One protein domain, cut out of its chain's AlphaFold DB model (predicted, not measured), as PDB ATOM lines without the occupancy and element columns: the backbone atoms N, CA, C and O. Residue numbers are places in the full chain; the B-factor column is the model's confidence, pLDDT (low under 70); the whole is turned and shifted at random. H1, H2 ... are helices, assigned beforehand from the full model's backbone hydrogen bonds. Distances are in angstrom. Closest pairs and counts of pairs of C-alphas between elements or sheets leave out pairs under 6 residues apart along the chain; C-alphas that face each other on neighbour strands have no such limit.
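This is residues 8 to 111 of the 121 residues of the protein "DUF772 domain-containing protein" of Shinella zoogloeoides (UniProt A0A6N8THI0). The helices follow one another round an open horseshoe with a hollow middle: H1 and H2 at one end, H3 and H4 along the curve, short H5 at the other end. Residues 78 to 85 stand free and run back from H5 across the mouth, and residues 87 to 111, which hold H6, stick out as a long arm. The printed part has 104 residues with six named helices, H1 to H6 in order, and no named strand; the class is all helix. It is extended, with a radius of gyration of the C-alphas of 21.1 A and spans of 62 by 43 by 28 A.

H1, residues 8 to 19, and H2, residues 21 to 26, only just touch, with 3 pairs of C-alphas within 8 A, and only at the corner by their tight link; H1 does so with residues 16 to 17 alone. The closest C-alphas are those of Trp 17 and Phe 23, 6.1 A apart. H3, residues 41 to 50, only just touches H1, with 3 pairs, only at their ends; Asp 10 and Met 43 have the closest C-alphas, 7.1 A apart. These two run opposite ways at a steep tilt of 52 degrees. H4, residues 52 to 68, and H3 meet only through their link. H5, residues 74 to 77, is close to H4 but not clearly touching, with the C-alphas of Ile 67 and Gln 74 closest at 7.4 A. H6, residues 97 to 110, is apart from the other helices. Every O i to N i+4 pair is within hydrogen-bond range in H1, H2, H3, H4 and H6; H5 is too short for one.

H1 begins at C-alpha 8 (215.463, 162.799, 180.437) and is 16.8 A long. H4 measures 24.7 A and H6 20.2 A, ending at C-alpha 110 (201.328, 201.719, 151.672).

The C-alphas farthest apart, of Arg 49 and Arg 111, are 63.9 A apart. The printed part has no cut. The links H2 to H3 and H5 to H6 are long, with 14 and 19 residues. Mean pLDDT of the printed part is 76.8; residues 8 to 9, 81 to 98 and 111 are under 70.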
ATOM      1  N   GLU A   8     215.625 161.358 180.224       53.06
ATOM      2  CA  GLU A   8     215.463 162.799 180.437       53.06
ATOM      3  C   GLU A   8     214.363 163.427 179.552       53.06
ATOM      4  O   GLU A   8     213.581 164.252 180.016       53.06
ATOM      5  N   GLN A   9     214.228 162.992 178.292       67.56
ATOM      6  CA  GLN A   9     213.161 163.485 177.408       67.56
ATOM      7  C   GLN A   9     211.766 163.003 177.835       67.56
ATOM      8  O   GLN A   9     210.785 163.735 177.681       67.56
ATOM      9  N   ASP A  10     211.660 161.792 178.391       72.19
ATOM     10  CA  ASP A  10     210.380 161.258 178.873       72.19
ATOM     11  C   ASP A  10     209.906 162.023 180.112       72.19
ATOM     12  O   ASP A  10     208.719 162.333 180.239       72.19
ATOM     13  N   GLU A  11     210.828 162.367 181.014       75.31
ATOM     14  CA  GLU A  11     210.506 163.131 182.222       75.31
ATOM     15  C   GLU A  11     210.038 164.545 181.895       75.31
ATOM     16  O   GLU A  11     209.019 164.988 182.431       75.31
ATOM     17  N   GLN A  12     210.724 165.216 180.969       78.12
ATOM     18  CA  GLN A  12     210.349 166.548 180.490       78.12
ATOM     19  C   GLN A  12     208.983 166.537 179.799       78.12
ATOM     20  O   GLN A  12     208.164 167.422 180.037       78.12
ATOM     21  N   THR A  13     208.696 165.503 179.004       77.12
ATOM     22  CA  THR A  13     207.383 165.340 178.360       77.12
ATOM     23  C   THR A  13     206.275 165.152 179.398       77.12
ATOM     24  O   THR A  13     205.205 165.750 179.286       77.12
ATOM     25  N   CYS A  14     206.534 164.364 180.447       80.00
ATOM     26  CA  CYS A  14     205.585 164.170 181.543       80.00
ATOM     27  C   CYS A  14     205.373 165.455 182.361       80.00
ATOM     28  O   CYS A  14     204.242 165.769 182.725       80.00
ATOM     29  N   ALA A  15     206.434 166.215 182.636       83.00
ATOM     30  CA  ALA A  15     206.327 167.506 183.315       83.00
ATOM     31  C   ALA A  15     205.504 168.507 182.484       83.00
ATOM     32  O   ALA A  15     204.545 169.085 182.991       83.00
ATOM     33  N   ALA A  16     205.791 168.612 181.183       82.00
ATOM     34  CA  ALA A  16     205.048 169.471 180.265       82.00
ATOM     35  C   ALA A  16     203.560 169.098 180.183       82.00
ATOM     36  O   ALA A  16     202.709 169.979 180.078       82.00
ATOM     37  N   TRP A  17     203.224 167.807 180.263       83.50
ATOM     38  CA  TRP A  17     201.833 167.356 180.307       83.50
ATOM     39  C   TRP A  17     201.087 167.865 181.543       83.50
ATOM     40  O   TRP A  17     199.940 168.283 181.421       83.50
ATOM     41  N   LEU A  18     201.727 167.888 182.715       84.94
ATOM     42  CA  LEU A  18     201.107 168.376 183.956       84.94
ATOM     43  C   LEU A  18     200.914 169.893 183.982       84.94
ATOM     44  O   LEU A  18     200.023 170.373 184.676       84.94
ATOM     45  N   GLU A  19     201.746 170.641 183.264       84.62
ATOM     46  CA  GLU A  19     201.746 172.106 183.294       84.62
ATOM     47  C   GLU A  19     200.934 172.734 182.156       84.62
ATOM     48  O   GLU A  19     200.543 173.896 182.256       84.62
ATOM     49  N   ASN A  20     200.666 171.990 181.077       83.88
ATOM     50  CA  ASN A  20     200.096 172.537 179.850       83.88
ATOM     51  C   ASN A  20     198.675 172.003 179.556       83.88
ATOM     52  O   ASN A  20     198.530 170.936 178.952       83.88
ATOM     53  N   PRO A  21     197.608 172.767 179.877       84.12
ATOM     54  CA  PRO A  21     196.229 172.384 179.564       84.12
ATOM     55  C   PRO A  21     195.969 172.188 178.070       84.12
ATOM     56  O   PRO A  21     195.167 171.336 177.691       84.12
ATOM     57  N   TYR A  22     196.659 172.945 177.210       82.31
ATOM     58  CA  TYR A  22     196.540 172.779 175.763       82.31
ATOM     59  C   TYR A  22     197.068 171.414 175.321       82.31
ATOM     60  O   TYR A  22     196.461 170.768 174.471       82.31
ATOM     61  N   PHE A  23     198.167 170.948 175.917       80.50
ATOM     62  CA  PHE A  23     198.721 169.642 175.576       80.50
ATOM     63  C   PHE A  23     197.760 168.508 175.959       80.50
ATOM     64  O   PHE A  23     197.547 167.592 175.168       80.50
ATOM     65  N   GLN A  24     197.093 168.618 177.108       85.69
ATOM     66  CA  GLN A  24     196.066 167.655 177.518       85.69
ATOM     67  C   GLN A  24     194.851 167.675 176.580       85.69
ATOM     68  O   GLN A  24     194.408 166.620 176.127       85.69
ATOM     69  N   ALA A  25     194.367 168.866 176.212       83.81
ATOM     70  CA  ALA A  25     193.267 169.016 175.261       83.81
ATOM     71  C   ALA A  25     193.615 168.457 173.869       83.81
ATOM     72  O   ALA A  25     192.785 167.802 173.241       83.81
ATOM     73  N   PHE A  26     194.851 168.656 173.400       80.81
ATOM     74  CA  PHE A  26     195.339 168.074 172.145       80.81
ATOM     75  C   PHE A  26     195.341 166.539 172.181       80.81
ATOM     76  O   PHE A  26     194.989 165.895 171.195       80.81
ATOM     77  N   CYS A  27     195.681 165.948 173.328       80.88
ATOM     78  CA  CYS A  27     195.591 164.505 173.548       80.88
ATOM     79  C   CYS A  27     194.148 163.987 173.712       80.88
ATOM     80  O   CYS A  27     193.963 162.780 173.855       80.88
ATOM     81  N   GLY A  28     193.137 164.863 173.658       85.06
ATOM     82  CA  GLY A  28     191.719 164.503 173.715       85.06
ATOM     83  C   GLY A  28     191.096 164.561 175.110       85.06
ATOM     84  O   GLY A  28     189.957 164.129 175.280       85.06
ATOM     85  N   GLU A  29     191.802 165.097 176.108       86.31
ATOM     86  CA  GLU A  29     191.244 165.260 177.449       86.31
ATOM     87  C   GLU A  29     190.240 166.416 177.503       86.31
ATOM     88  O   GLU A  29     190.501 167.526 177.043       86.31
ATOM     89  N   CYS A  30     189.074 166.156 178.101       84.56
ATOM     90  CA  CYS A  30     188.012 167.156 178.263       84.56
ATOM     91  C   CYS A  30     188.200 168.030 179.513       84.56
ATOM     92  O   CYS A  30     187.622 169.112 179.614       84.56
ATOM     93  N   HIS A  31     188.993 167.557 180.476       84.88
ATOM     94  CA  HIS A  31     189.232 168.222 181.751       84.88
ATOM     95  C   HIS A  31     190.719 168.227 182.074       84.88
ATOM     96  O   HIS A  31     191.445 167.309 181.699       84.88
ATOM     97  N   PHE A  32     191.156 169.250 182.807       86.00
ATOM     98  CA  PHE A  32     192.543 169.338 183.233       86.00
ATOM     99  C   PHE A  32     192.847 168.284 184.299       86.00
ATOM    100  O   PHE A  32     192.213 168.239 185.356       86.00
ATOM    101  N   GLN A  33     193.821 167.432 184.013       84.38
ATOM    102  CA  GLN A  33     194.274 166.360 184.874       84.38
ATOM    103  C   GLN A  33     195.626 166.713 185.507       84.38
ATOM    104  O   GLN A  33     196.577 167.103 184.839       84.38
ATOM    105  N   HIS A  34     195.735 166.514 186.821       84.25
ATOM    106  CA  HIS A  34     196.967 166.760 187.585       84.25
ATOM    107  C   HIS A  34     197.769 165.485 187.878       84.25
ATOM    108  O   HIS A  34     198.742 165.511 188.630       84.25
ATOM    109  N   ARG A  35     197.338 164.340 187.345       83.94
ATOM    110  CA  ARG A  35     198.005 163.051 187.538       83.94
ATOM    111  C   ARG A  35     198.397 162.481 186.201       83.94
ATOM    112  O   ARG A  35     197.564 162.416 185.313       83.94
ATOM    113  N   LEU A  36     199.637 162.022 186.104       82.25
ATOM    114  CA  LEU A  36     200.122 161.383 184.892       82.25
ATOM    115  C   LEU A  36     199.292 160.124 184.585       82.25
ATOM    116  O   LEU A  36     199.096 159.303 185.487       82.25
ATOM    117  N   PRO A  37     198.847 159.939 183.332       76.31
ATOM    118  CA  PRO A  37     198.068 158.770 182.935       76.31
ATOM    119  C   PRO A  37     198.921 157.496 182.848       76.31
ATOM    120  O   PRO A  37     198.388 156.388 182.829       76.31
ATOM    121  N   PHE A  38     200.250 157.628 182.812       76.12
ATOM    122  CA  PHE A  38     201.190 156.514 182.766       76.12
ATOM    123  C   PHE A  38     202.441 156.801 183.595       76.12
ATOM    124  O   PHE A  38     202.843 157.948 183.791       76.12
ATOM    125  N   ASP A  39     203.088 155.730 184.053       79.69
ATOM    126  CA  ASP A  39     204.412 155.832 184.659       79.69
ATOM    127  C   ASP A  39     205.454 156.189 183.592       79.69
ATOM    128  O   ASP A  39     205.454 155.604 182.504       79.69
ATOM    129  N   ARG A  40     206.377 157.096 183.924       72.88
ATOM    130  CA  ARG A  40     207.405 157.625 183.007       72.88
ATOM    131  C   ARG A  40     208.235 156.505 182.381       72.88
ATOM    132  O   ARG A  40     208.550 156.526 181.193       72.88
ATOM    133  N   SER A  41     208.517 155.457 183.160       77.94
ATOM    134  CA  SER A  41     209.302 154.312 182.687       77.94
ATOM    135  C   SER A  41     208.574 153.467 181.632       77.94
ATOM    136  O   SER A  41     209.218 152.710 180.900       77.94
ATOM    137  N   SER A  42     207.252 153.611 181.500       78.88
ATOM    138  CA  SER A  42     206.438 152.883 180.520       78.88
ATOM    139  C   SER A  42     206.830 153.228 179.085       78.88
ATOM    140  O   SER A  42     206.871 152.328 178.250       78.88
ATOM    141  N   MET A  43     207.194 154.485 178.802       76.19
ATOM    142  CA  MET A  43     207.625 154.921 177.465       76.19
ATOM    143  C   MET A  43     208.925 154.232 177.045       76.19
ATOM    144  O   MET A  43     209.017 153.647 175.963       76.19
ATOM    145  N   THR A  44     209.913 154.215 177.940       77.25
ATOM    146  CA  THR A  44     211.190 153.534 177.697       77.25
ATOM    147  C   THR A  44     211.014 152.014 177.589       77.25
ATOM    148  O   THR A  44     211.597 151.390 176.697       77.25
ATOM    149  N   ARG A  45     210.185 151.393 178.442       82.56
ATOM    150  CA  ARG A  45     209.888 149.949 178.360       82.56
ATOM    151  C   ARG A  45     209.167 149.587 177.065       82.56
ATOM    152  O   ARG A  45     209.522 148.591 176.440       82.56
ATOM    153  N   TRP A  46     208.189 150.387 176.649       82.19
ATOM    154  CA  TRP A  46     207.464 150.189 175.396       82.19
ATOM    155  C   TRP A  46     208.411 150.265 174.195       82.19
ATOM    156  O   TRP A  46     208.421 149.339 173.386       82.19
ATOM    157  N   ARG A  47     209.279 151.286 174.143       80.88
ATOM    158  CA  ARG A  47     210.281 151.434 173.072       80.88
ATOM    159  C   ARG A  47     211.232 150.240 173.004       80.88
ATOM    160  O   ARG A  47     211.467 149.713 171.922       80.88
ATOM    161  N   ARG A  48     211.730 149.767 174.152       81.06
ATOM    162  CA  ARG A  48     212.593 148.571 174.209       81.06
ATOM    163  C   ARG A  48     211.871 147.293 173.793       81.06
ATOM    164  O   ARG A  48     212.491 146.436 173.183       81.06
ATOM    165  N   ARG A  49     210.588 147.159 174.140       83.94
ATOM    166  CA  ARG A  49     209.786 145.975 173.814       83.94
ATOM    167  C   ARG A  49     209.467 145.880 172.327       83.94
ATOM    168  O   ARG A  49     209.397 144.770 171.822       83.94
ATOM    169  N   ILE A  50     209.237 147.010 171.656       82.25
ATOM    170  CA  ILE A  50     209.073 147.003 170.201       82.25
ATOM    171  C   ILE A  50     210.427 146.742 169.546       82.25
ATOM    172  O   ILE A  50     210.513 145.857 168.718       82.25
ATOM    173  N   GLY A  51     211.493 147.434 169.955       82.31
ATOM    174  CA  GLY A  51     212.772 147.350 169.248       82.31
ATOM    175  C   GLY A  51     212.753 148.157 167.944       82.31
ATOM    176  O   GLY A  51     211.702 148.561 167.453       82.31
ATOM    177  N   THR A  52     213.929 148.469 167.406       77.38
ATOM    178  CA  THR A  52     214.056 149.315 166.208       77.38
ATOM    179  C   THR A  52     213.530 148.616 164.961       77.38
ATOM    180  O   THR A  52     212.692 149.166 164.254       77.38
ATOM    181  N   ASP A  53     213.953 147.376 164.749       80.44
ATOM    182  CA  ASP A  53     213.722 146.632 163.507       80.44
ATOM    183  C   ASP A  53     212.229 146.296 163.339       80.44
ATOM    184  O   ASP A  53     211.628 146.414 162.272       80.44
ATOM    185  N   ASP A  54     211.597 145.971 164.459       83.38
ATOM    186  CA  ASP A  54     210.181 145.645 164.583       83.38
ATOM    187  C   ASP A  54     209.270 146.878 164.424       83.38
ATOM    188  O   ASP A  54     208.096 146.756 164.053       83.38
ATOM    189  N   LEU A  55     209.784 148.075 164.729       84.50
ATOM    190  CA  LEU A  55     209.089 149.341 164.494       84.50
ATOM    191  C   LEU A  55     209.159 149.728 163.014       84.50
ATOM    192  O   LEU A  55     208.151 150.150 162.448       84.50
ATOM    193  N   GLU A  56     210.322 149.547 162.384       85.69
ATOM    194  CA  GLU A  56     210.516 149.797 160.952       85.69
ATOM    195  C   GLU A  56     209.606 148.904 160.100       85.69
ATOM    196  O   GLU A  56     208.954 149.396 159.174       85.69
ATOM    197  N   LEU A  57     209.470 147.624 160.464       89.69
ATOM    198  CA  LEU A  57     208.564 146.698 159.780       89.69
ATOM    199  C   LEU A  57     207.100 147.161 159.856       89.69
ATOM    200  O   LEU A  57     206.404 147.216 158.840       89.69
ATOM    201  N   ARG A  58     206.634 147.544 161.050       87.88
ATOM    202  CA  ARG A  58     205.262 148.044 161.254       87.88
ATOM    203  C   ARG A  58     205.018 149.361 160.526       87.88
ATOM    204  O   ARG A  58     203.926 149.582 159.999       87.88
ATOM    205  N   LEU A  59     206.023 150.235 160.471       87.81
ATOM    206  CA  LEU A  59     205.944 151.476 159.707       87.81
ATOM    207  C   LEU A  59     205.789 151.182 158.209       87.81
ATOM    208  O   LEU A  59     204.903 151.750 157.571       87.81
ATOM    209  N   ALA A  60     206.588 150.259 157.666       90.00
ATOM    210  CA  ALA A  60     206.489 149.839 156.271       90.00
ATOM    211  C   ALA A  60     205.103 149.256 155.943       90.00
ATOM    212  O   ALA A  60     204.504 149.612 154.926       90.00
ATOM    213  N   GLU A  61     204.554 148.424 156.831       92.75
ATOM    214  CA  GLU A  61     203.204 147.874 156.681       92.75
ATOM    215  C   GLU A  61     202.129 148.970 156.719       92.75
ATOM    216  O   GLU A  61     201.245 149.008 155.862       92.75
ATOM    217  N   THR A  62     202.241 149.920 157.651       90.44
ATOM    218  CA  THR A  62     201.299 151.045 157.773       90.44
ATOM    219  C   THR A  62     201.301 151.911 156.514       90.44
ATOM    220  O   THR A  62     200.236 152.280 156.015       90.44
ATOM    221  N   VAL A  63     202.479 152.188 155.943       89.75
ATOM    222  CA  VAL A  63     202.605 152.921 154.673       89.75
ATOM    223  C   VAL A  63     201.974 152.130 153.526       89.75
ATOM    224  O   VAL A  63     201.214 152.692 152.736       89.75
ATOM    225  N   ALA A  64     202.219 150.819 153.450       90.25
ATOM    226  CA  ALA A  64     201.617 149.969 152.426       90.25
ATOM    227  C   ALA A  64     200.080 149.963 152.512       90.25
ATOM    228  O   ALA A  64     199.399 150.048 151.486       90.25
ATOM    229  N   VAL A  65     199.522 149.905 153.725       93.00
ATOM    230  CA  VAL A  65     198.074 150.006 153.960       93.00
ATOM    231  C   VAL A  65     197.553 151.389 153.571       93.00
ATOM    232  O   VAL A  65     196.548 151.465 152.869       93.00
ATOM    233  N   ALA A  66     198.247 152.468 153.937       90.25
ATOM    234  CA  ALA A  66     197.850 153.839 153.609       90.25
ATOM    235  C   ALA A  66     197.793 154.105 152.093       90.25
ATOM    236  O   ALA A  66     196.909 154.823 151.619       90.25
ATOM    237  N   ILE A  67     198.694 153.492 151.317       90.06
ATOM    238  CA  ILE A  67     198.649 153.538 149.848       90.06
ATOM    239  C   ILE A  67     197.422 152.774 149.332       90.06
ATOM    240  O   ILE A  67     196.682 153.286 148.491       90.06
ATOM    241  N   LYS A  68     197.167 151.563 149.851       91.06
ATOM    242  CA  LYS A  68     196.017 150.731 149.443       91.06
ATOM    243  C   LYS A  68     194.676 151.407 149.734       91.06
ATOM    244  O   LYS A  68     193.774 151.350 148.901       91.06
ATOM    245  N   THR A  69     194.548 152.064 150.883       92.56
ATOM    246  CA  THR A  69     193.329 152.784 151.290       92.56
ATOM    247  C   THR A  69     193.206 154.171 150.659       92.56
ATOM    248  O   THR A  69     192.218 154.859 150.903       92.56
ATOM    249  N   LYS A  70     194.172 154.577 149.818       86.69
ATOM    250  CA  LYS A  70     194.261 155.909 149.192       86.69
ATOM    251  C   LYS A  70     194.327 157.061 150.203       86.69
ATOM    252  O   LYS A  70     194.025 158.198 149.851       86.69
ATOM    253  N   ALA A  71     194.750 156.783 151.437       85.69
ATOM    254  CA  ALA A  71     195.019 157.809 152.442       85.69
ATOM    255  C   ALA A  71     196.276 158.627 152.092       85.69
ATOM    256  O   ALA A  71     196.373 159.795 152.463       85.69
ATOM    257  N   VAL A  72     197.222 158.027 151.358       84.44
ATOM    258  CA  VAL A  72     198.462 158.671 150.902       84.44
ATOM    259  C   VAL A  72     198.725 158.325 149.435       84.44
ATOM    260  O   VAL A  72     198.592 157.175 149.017       84.44
ATOM    261  N   SER A  73     199.117 159.322 148.642       82.94
ATOM    262  CA  SER A  73     199.548 159.138 147.248       82.94
ATOM    263  C   SER A  73     201.063 158.933 147.141       82.94
ATOM    264  O   SER A  73     201.827 159.452 147.951       82.94
ATOM    265  N   GLN A  74     201.529 158.238 146.097       79.88
ATOM    266  CA  GLN A  74     202.970 158.023 145.867       79.88
ATOM    267  C   GLN A  74     203.764 159.337 145.765       79.88
ATOM    268  O   GLN A  74     204.857 159.423 146.311       79.88
ATOM    269  N   ARG A  75     203.181 160.390 145.175       82.25
ATOM    270  CA  ARG A  75     203.807 161.724 145.103       82.25
ATOM    271  C   ARG A  75     204.033 162.359 146.477       82.25
ATOM    272  O   ARG A  75     204.972 163.122 146.652       82.25
ATOM    273  N   GLN A  76     203.182 162.064 147.461       78.00
ATOM    274  CA  GLN A  76     203.366 162.564 148.828       78.00
ATOM    275  C   GLN A  76     204.497 161.836 149.564       78.00
ATOM    276  O   GLN A  76     205.057 162.397 150.496       78.00
ATOM    277  N   LEU A  77     204.868 160.625 149.134       80.12
ATOM    278  CA  LEU A  77     205.990 159.878 149.713       80.12
ATOM    279  C   LEU A  77     207.354 160.364 149.201       80.12
ATOM    280  O   LEU A  77     208.357 160.142 149.871       80.12
ATOM    281  N   GLU A  78     207.400 161.073 148.068       81.06
ATOM    282  CA  GLU A  78     208.628 161.704 147.552       81.06
ATOM    283  C   GLU A  78     209.167 162.786 148.501       81.06
ATOM    284  O   GLU A  78     210.361 163.091 148.498       81.06
ATOM    285  N   ARG A  79     208.293 163.366 149.335       75.50
ATOM    286  CA  ARG A  79     208.647 164.402 150.303       75.50
ATOM    287  C   ARG A  79     208.176 164.014 151.697       75.50
ATOM    288  O   ARG A  79     207.022 164.210 152.060       75.50
ATOM    289  N   ILE A  80     209.112 163.543 152.511       71.81
ATOM    290  CA  ILE A  80     208.858 163.235 153.917       71.81
ATOM    291  C   ILE A  80     208.973 164.530 154.726       71.81
ATOM    292  O   ILE A  80     210.062 165.079 154.901       71.81
ATOM    293  N   THR A  81     207.844 165.039 155.218       68.56
ATOM    294  CA  THR A  81     207.836 166.089 156.241       68.56
ATOM    295  C   THR A  81     207.933 165.424 157.603       68.56
ATOM    296  O   THR A  81     206.964 164.857 158.096       68.56
ATOM    297  N   VAL A  82     209.124 165.471 158.196       65.06
ATOM    298  CA  VAL A  82     209.326 165.049 159.583       65.06
ATOM    299  C   VAL A  82     208.897 166.206 160.476       65.06
ATOM    300  O   VAL A  82     209.589 167.222 160.543       65.06
ATOM    301  N   ASP A  83     207.740 166.075 161.123       54.06
ATOM    302  CA  ASP A  83     207.302 167.028 162.140       54.06
ATOM    303  C   ASP A  83     208.075 166.745 163.435       54.06
ATOM    304  O   ASP A  83     207.770 165.821 164.188       54.06
ATOM    305  N   THR A  84     209.162 167.482 163.659       51.81
ATOM    306  CA  THR A  84     209.920 167.421 164.909       51.81
ATOM    307  C   THR A  84     209.208 168.278 165.955       51.81
ATOM    308  O   THR A  84     209.551 169.439 166.169       51.81
ATOM    309  N   THR A  85     208.230 167.703 166.655       53.31
ATOM    310  CA  THR A  85     207.410 168.384 167.682       53.31
ATOM    311  C   THR A  85     208.170 168.836 168.944       53.31
ATOM    312  O   THR A  85     207.552 169.169 169.950       53.31
ATOM    313  N   VAL A  86     209.506 168.894 168.919       48.19
ATOM    314  CA  VAL A  86     210.348 169.280 170.070       48.19
ATOM    315  C   VAL A  86     211.400 170.335 169.718       48.19
ATOM    316  O   VAL A  86     212.111 170.814 170.595       48.19
ATOM    317  N   GLN A  87     211.507 170.773 168.462       39.75
ATOM    318  CA  GLN A  87     212.304 171.967 168.200       39.75
ATOM    319  C   GLN A  87     211.426 173.195 168.381       39.75
ATOM    320  O   GLN A  87     210.466 173.399 167.637       39.75
ATOM    321  N   THR A  88     211.812 174.066 169.317       44.09
ATOM    322  CA  THR A  88     211.518 175.487 169.173       44.09
ATOM    323  C   THR A  88     212.049 175.885 167.806       44.09
ATOM    324  O   THR A  88     213.244 176.125 167.620       44.09
ATOM    325  N   LYS A  89     211.156 175.906 166.813       46.09
ATOM    326  CA  LYS A  89     211.367 176.638 165.575       46.09
ATOM    327  C   LYS A  89     211.883 178.002 166.023       46.09
ATOM    328  O   LYS A  89     211.359 178.520 167.009       46.09
ATOM    329  N   ALA A  90     212.926 178.528 165.384       48.19
ATOM    330  CA  ALA A  90     213.480 179.850 165.678       48.19
ATOM    331  C   ALA A  90     212.437 180.935 165.346       48.19
ATOM    332  O   ALA A  90     212.541 181.686 164.382       48.19
ATOM    333  N   VAL A  91     211.349 180.922 166.099       51.31
ATOM    334  CA  VAL A  91     210.262 181.865 166.121       51.31
ATOM    335  C   VAL A  91     210.695 182.797 167.222       51.31
ATOM    336  O   VAL A  91     210.777 182.410 168.387       51.31
ATOM    337  N   ALA A  92     211.080 183.999 166.809       52.25
ATOM    338  CA  ALA A  92     211.376 185.072 167.731       52.25
ATOM    339  C   ALA A  92     210.239 185.182 168.757       52.25
ATOM    340  O   ALA A  92     209.060 185.055 168.410       52.25
ATOM    341  N   TYR A  93     210.610 185.372 170.022       52.38
ATOM    342  CA  TYR A  93     209.672 185.585 171.117       52.38
ATOM    343  C   TYR A  93     208.652 186.671 170.711       52.38
ATOM    344  O   TYR A  93     209.053 187.666 170.104       52.38
ATOM    345  N   PRO A  94     207.344 186.525 171.002       53.66
ATOM    346  CA  PRO A  94     206.275 187.376 170.451       53.66
ATOM    347  C   PRO A  94     206.345 188.866 170.848       53.66
ATOM    348  O   PRO A  94     205.484 189.650 170.459       53.66
ATOM    349  N   THR A  95     207.369 189.269 171.598       57.44
ATOM    350  CA  THR A  95     207.667 190.651 172.000       57.44
ATOM    351  C   THR A  95     208.801 191.272 171.182       57.44
ATOM    352  O   THR A  95     209.367 192.287 171.582       57.44
ATOM    353  N   ASP A  96     209.177 190.681 170.049       58.56
ATOM    354  CA  ASP A  96     210.256 191.229 169.239       58.56
ATOM    355  C   ASP A  96     209.801 192.536 168.560       58.56
ATOM    356  O   ASP A  96     208.954 192.550 167.658       58.56
ATOM    357  N   SER A  97     210.369 193.654 169.013       67.12
ATOM    358  CA  SER A  97     210.197 195.018 168.489       67.12
ATOM    359  C   SER A  97     210.386 195.099 166.969       67.12
ATOM    360  O   SER A  97     209.848 195.991 166.311       67.12
ATOM    361  N   HIS A  98     211.068 194.111 166.392       66.06
ATOM    362  CA  HIS A  98     211.212 193.905 164.962       66.06
ATOM    363  C   HIS A  98     209.875 193.709 164.215       66.06
ATOM    364  O   HIS A  98     209.722 194.203 163.096       66.06
ATOM    365  N   LEU A  99     208.870 193.045 164.807       71.12
ATOM    366  CA  LEU A  99     207.537 192.920 164.191       71.12
ATOM    367  C   LEU A  99     206.803 194.266 164.155       71.12
ATOM    368  O   LEU A  99     206.166 194.587 163.149       71.12
ATOM    369  N   ILE A 100     206.945 195.072 165.213       76.62
ATOM    370  CA  ILE A 100     206.394 196.433 165.277       76.62
ATOM    371  C   ILE A 100     207.077 197.319 164.229       76.62
ATOM    372  O   ILE A 100     206.394 197.996 163.459       76.62
ATOM    373  N   LEU A 101     208.408 197.255 164.121       80.25
ATOM    374  CA  LEU A 101     209.166 197.974 163.097       80.25
ATOM    375  C   LEU A 101     208.730 197.564 161.682       80.25
ATOM    376  O   LEU A 101     208.429 198.431 160.859       80.25
ATOM    377  N   ARG A 102     208.594 196.258 161.403       80.00
ATOM    378  CA  ARG A 102     208.098 195.777 160.102       80.00
ATOM    379  C   ARG A 102     206.689 196.275 159.794       80.00
ATOM    380  O   ARG A 102     206.421 196.588 158.634       80.00
ATOM    381  N   ALA A 103     205.803 196.355 160.789       79.94
ATOM    382  CA  ALA A 103     204.454 196.894 160.616       79.94
ATOM    383  C   ALA A 103     204.479 198.394 160.269       79.94
ATOM    384  O   ALA A 103     203.788 198.815 159.337       79.94
ATOM    385  N   ILE A 104     205.326 199.184 160.943       82.25
ATOM    386  CA  ILE A 104     205.531 200.614 160.653       82.25
ATOM    387  C   ILE A 104     206.063 200.812 159.228       82.25
ATOM    388  O   ILE A 104     205.511 201.603 158.463       82.25
ATOM    389  N   GLU A 105     207.090 200.064 158.823       85.00
ATOM    390  CA  GLU A 105     207.622 200.138 157.456       85.00
ATOM    391  C   GLU A 105     206.585 199.747 156.397       85.00
ATOM    392  O   GLU A 105     206.567 200.291 155.291       85.00
ATOM    393  N   TRP A 106     205.739 198.760 156.695       82.12
ATOM    394  CA  TRP A 106     204.664 198.344 155.796       82.12
ATOM    395  C   TRP A 106     203.615 199.439 155.618       82.12
ATOM    396  O   TRP A 106     203.208 199.718 154.489       82.12
ATOM    397  N   LEU A 107     203.222 200.091 156.712       79.94
ATOM    398  CA  LEU A 107     202.304 201.227 156.681       79.94
ATOM    399  C   LEU A 107     202.896 202.410 155.905       79.94
ATOM    400  O   LEU A 107     202.210 202.976 155.055       79.94
ATOM    401  N   ASN A 108     204.179 202.718 156.113       79.12
ATOM    402  CA  ASN A 108     204.886 203.762 155.364       79.12
ATOM    403  C   ASN A 108     205.021 203.435 153.874       79.12
ATOM    404  O   ASN A 108     204.940 204.333 153.050       79.12
ATOM    405  N   ARG A 109     205.172 202.161 153.494       76.44
ATOM    406  CA  ARG A 109     205.167 201.754 152.076       76.44
ATOM    407  C   ARG A 109     203.789 201.880 151.423       76.44
ATOM    408  O   ARG A 109     203.703 202.148 150.230       76.44
ATOM    409  N   LYS A 110     202.711 201.646 152.178       72.12
ATOM    410  CA  LYS A 110     201.328 201.719 151.672       72.12
ATOM    411  C   LYS A 110     200.812 203.148 151.558       72.12
ATOM    412  O   LYS A 110     199.992 203.429 150.686       72.12
ATOM    413  N   ARG A 111     201.286 204.049 152.412       55.47
ATOM    414  CA  ARG A 111     201.040 205.482 152.278       55.47
ATOM    415  C   ARG A 111     202.094 206.067 151.345       55.47
ATOM    416  O   ARG A 111     203.240 206.215 151.733       55.47
TER     417      ARG A 111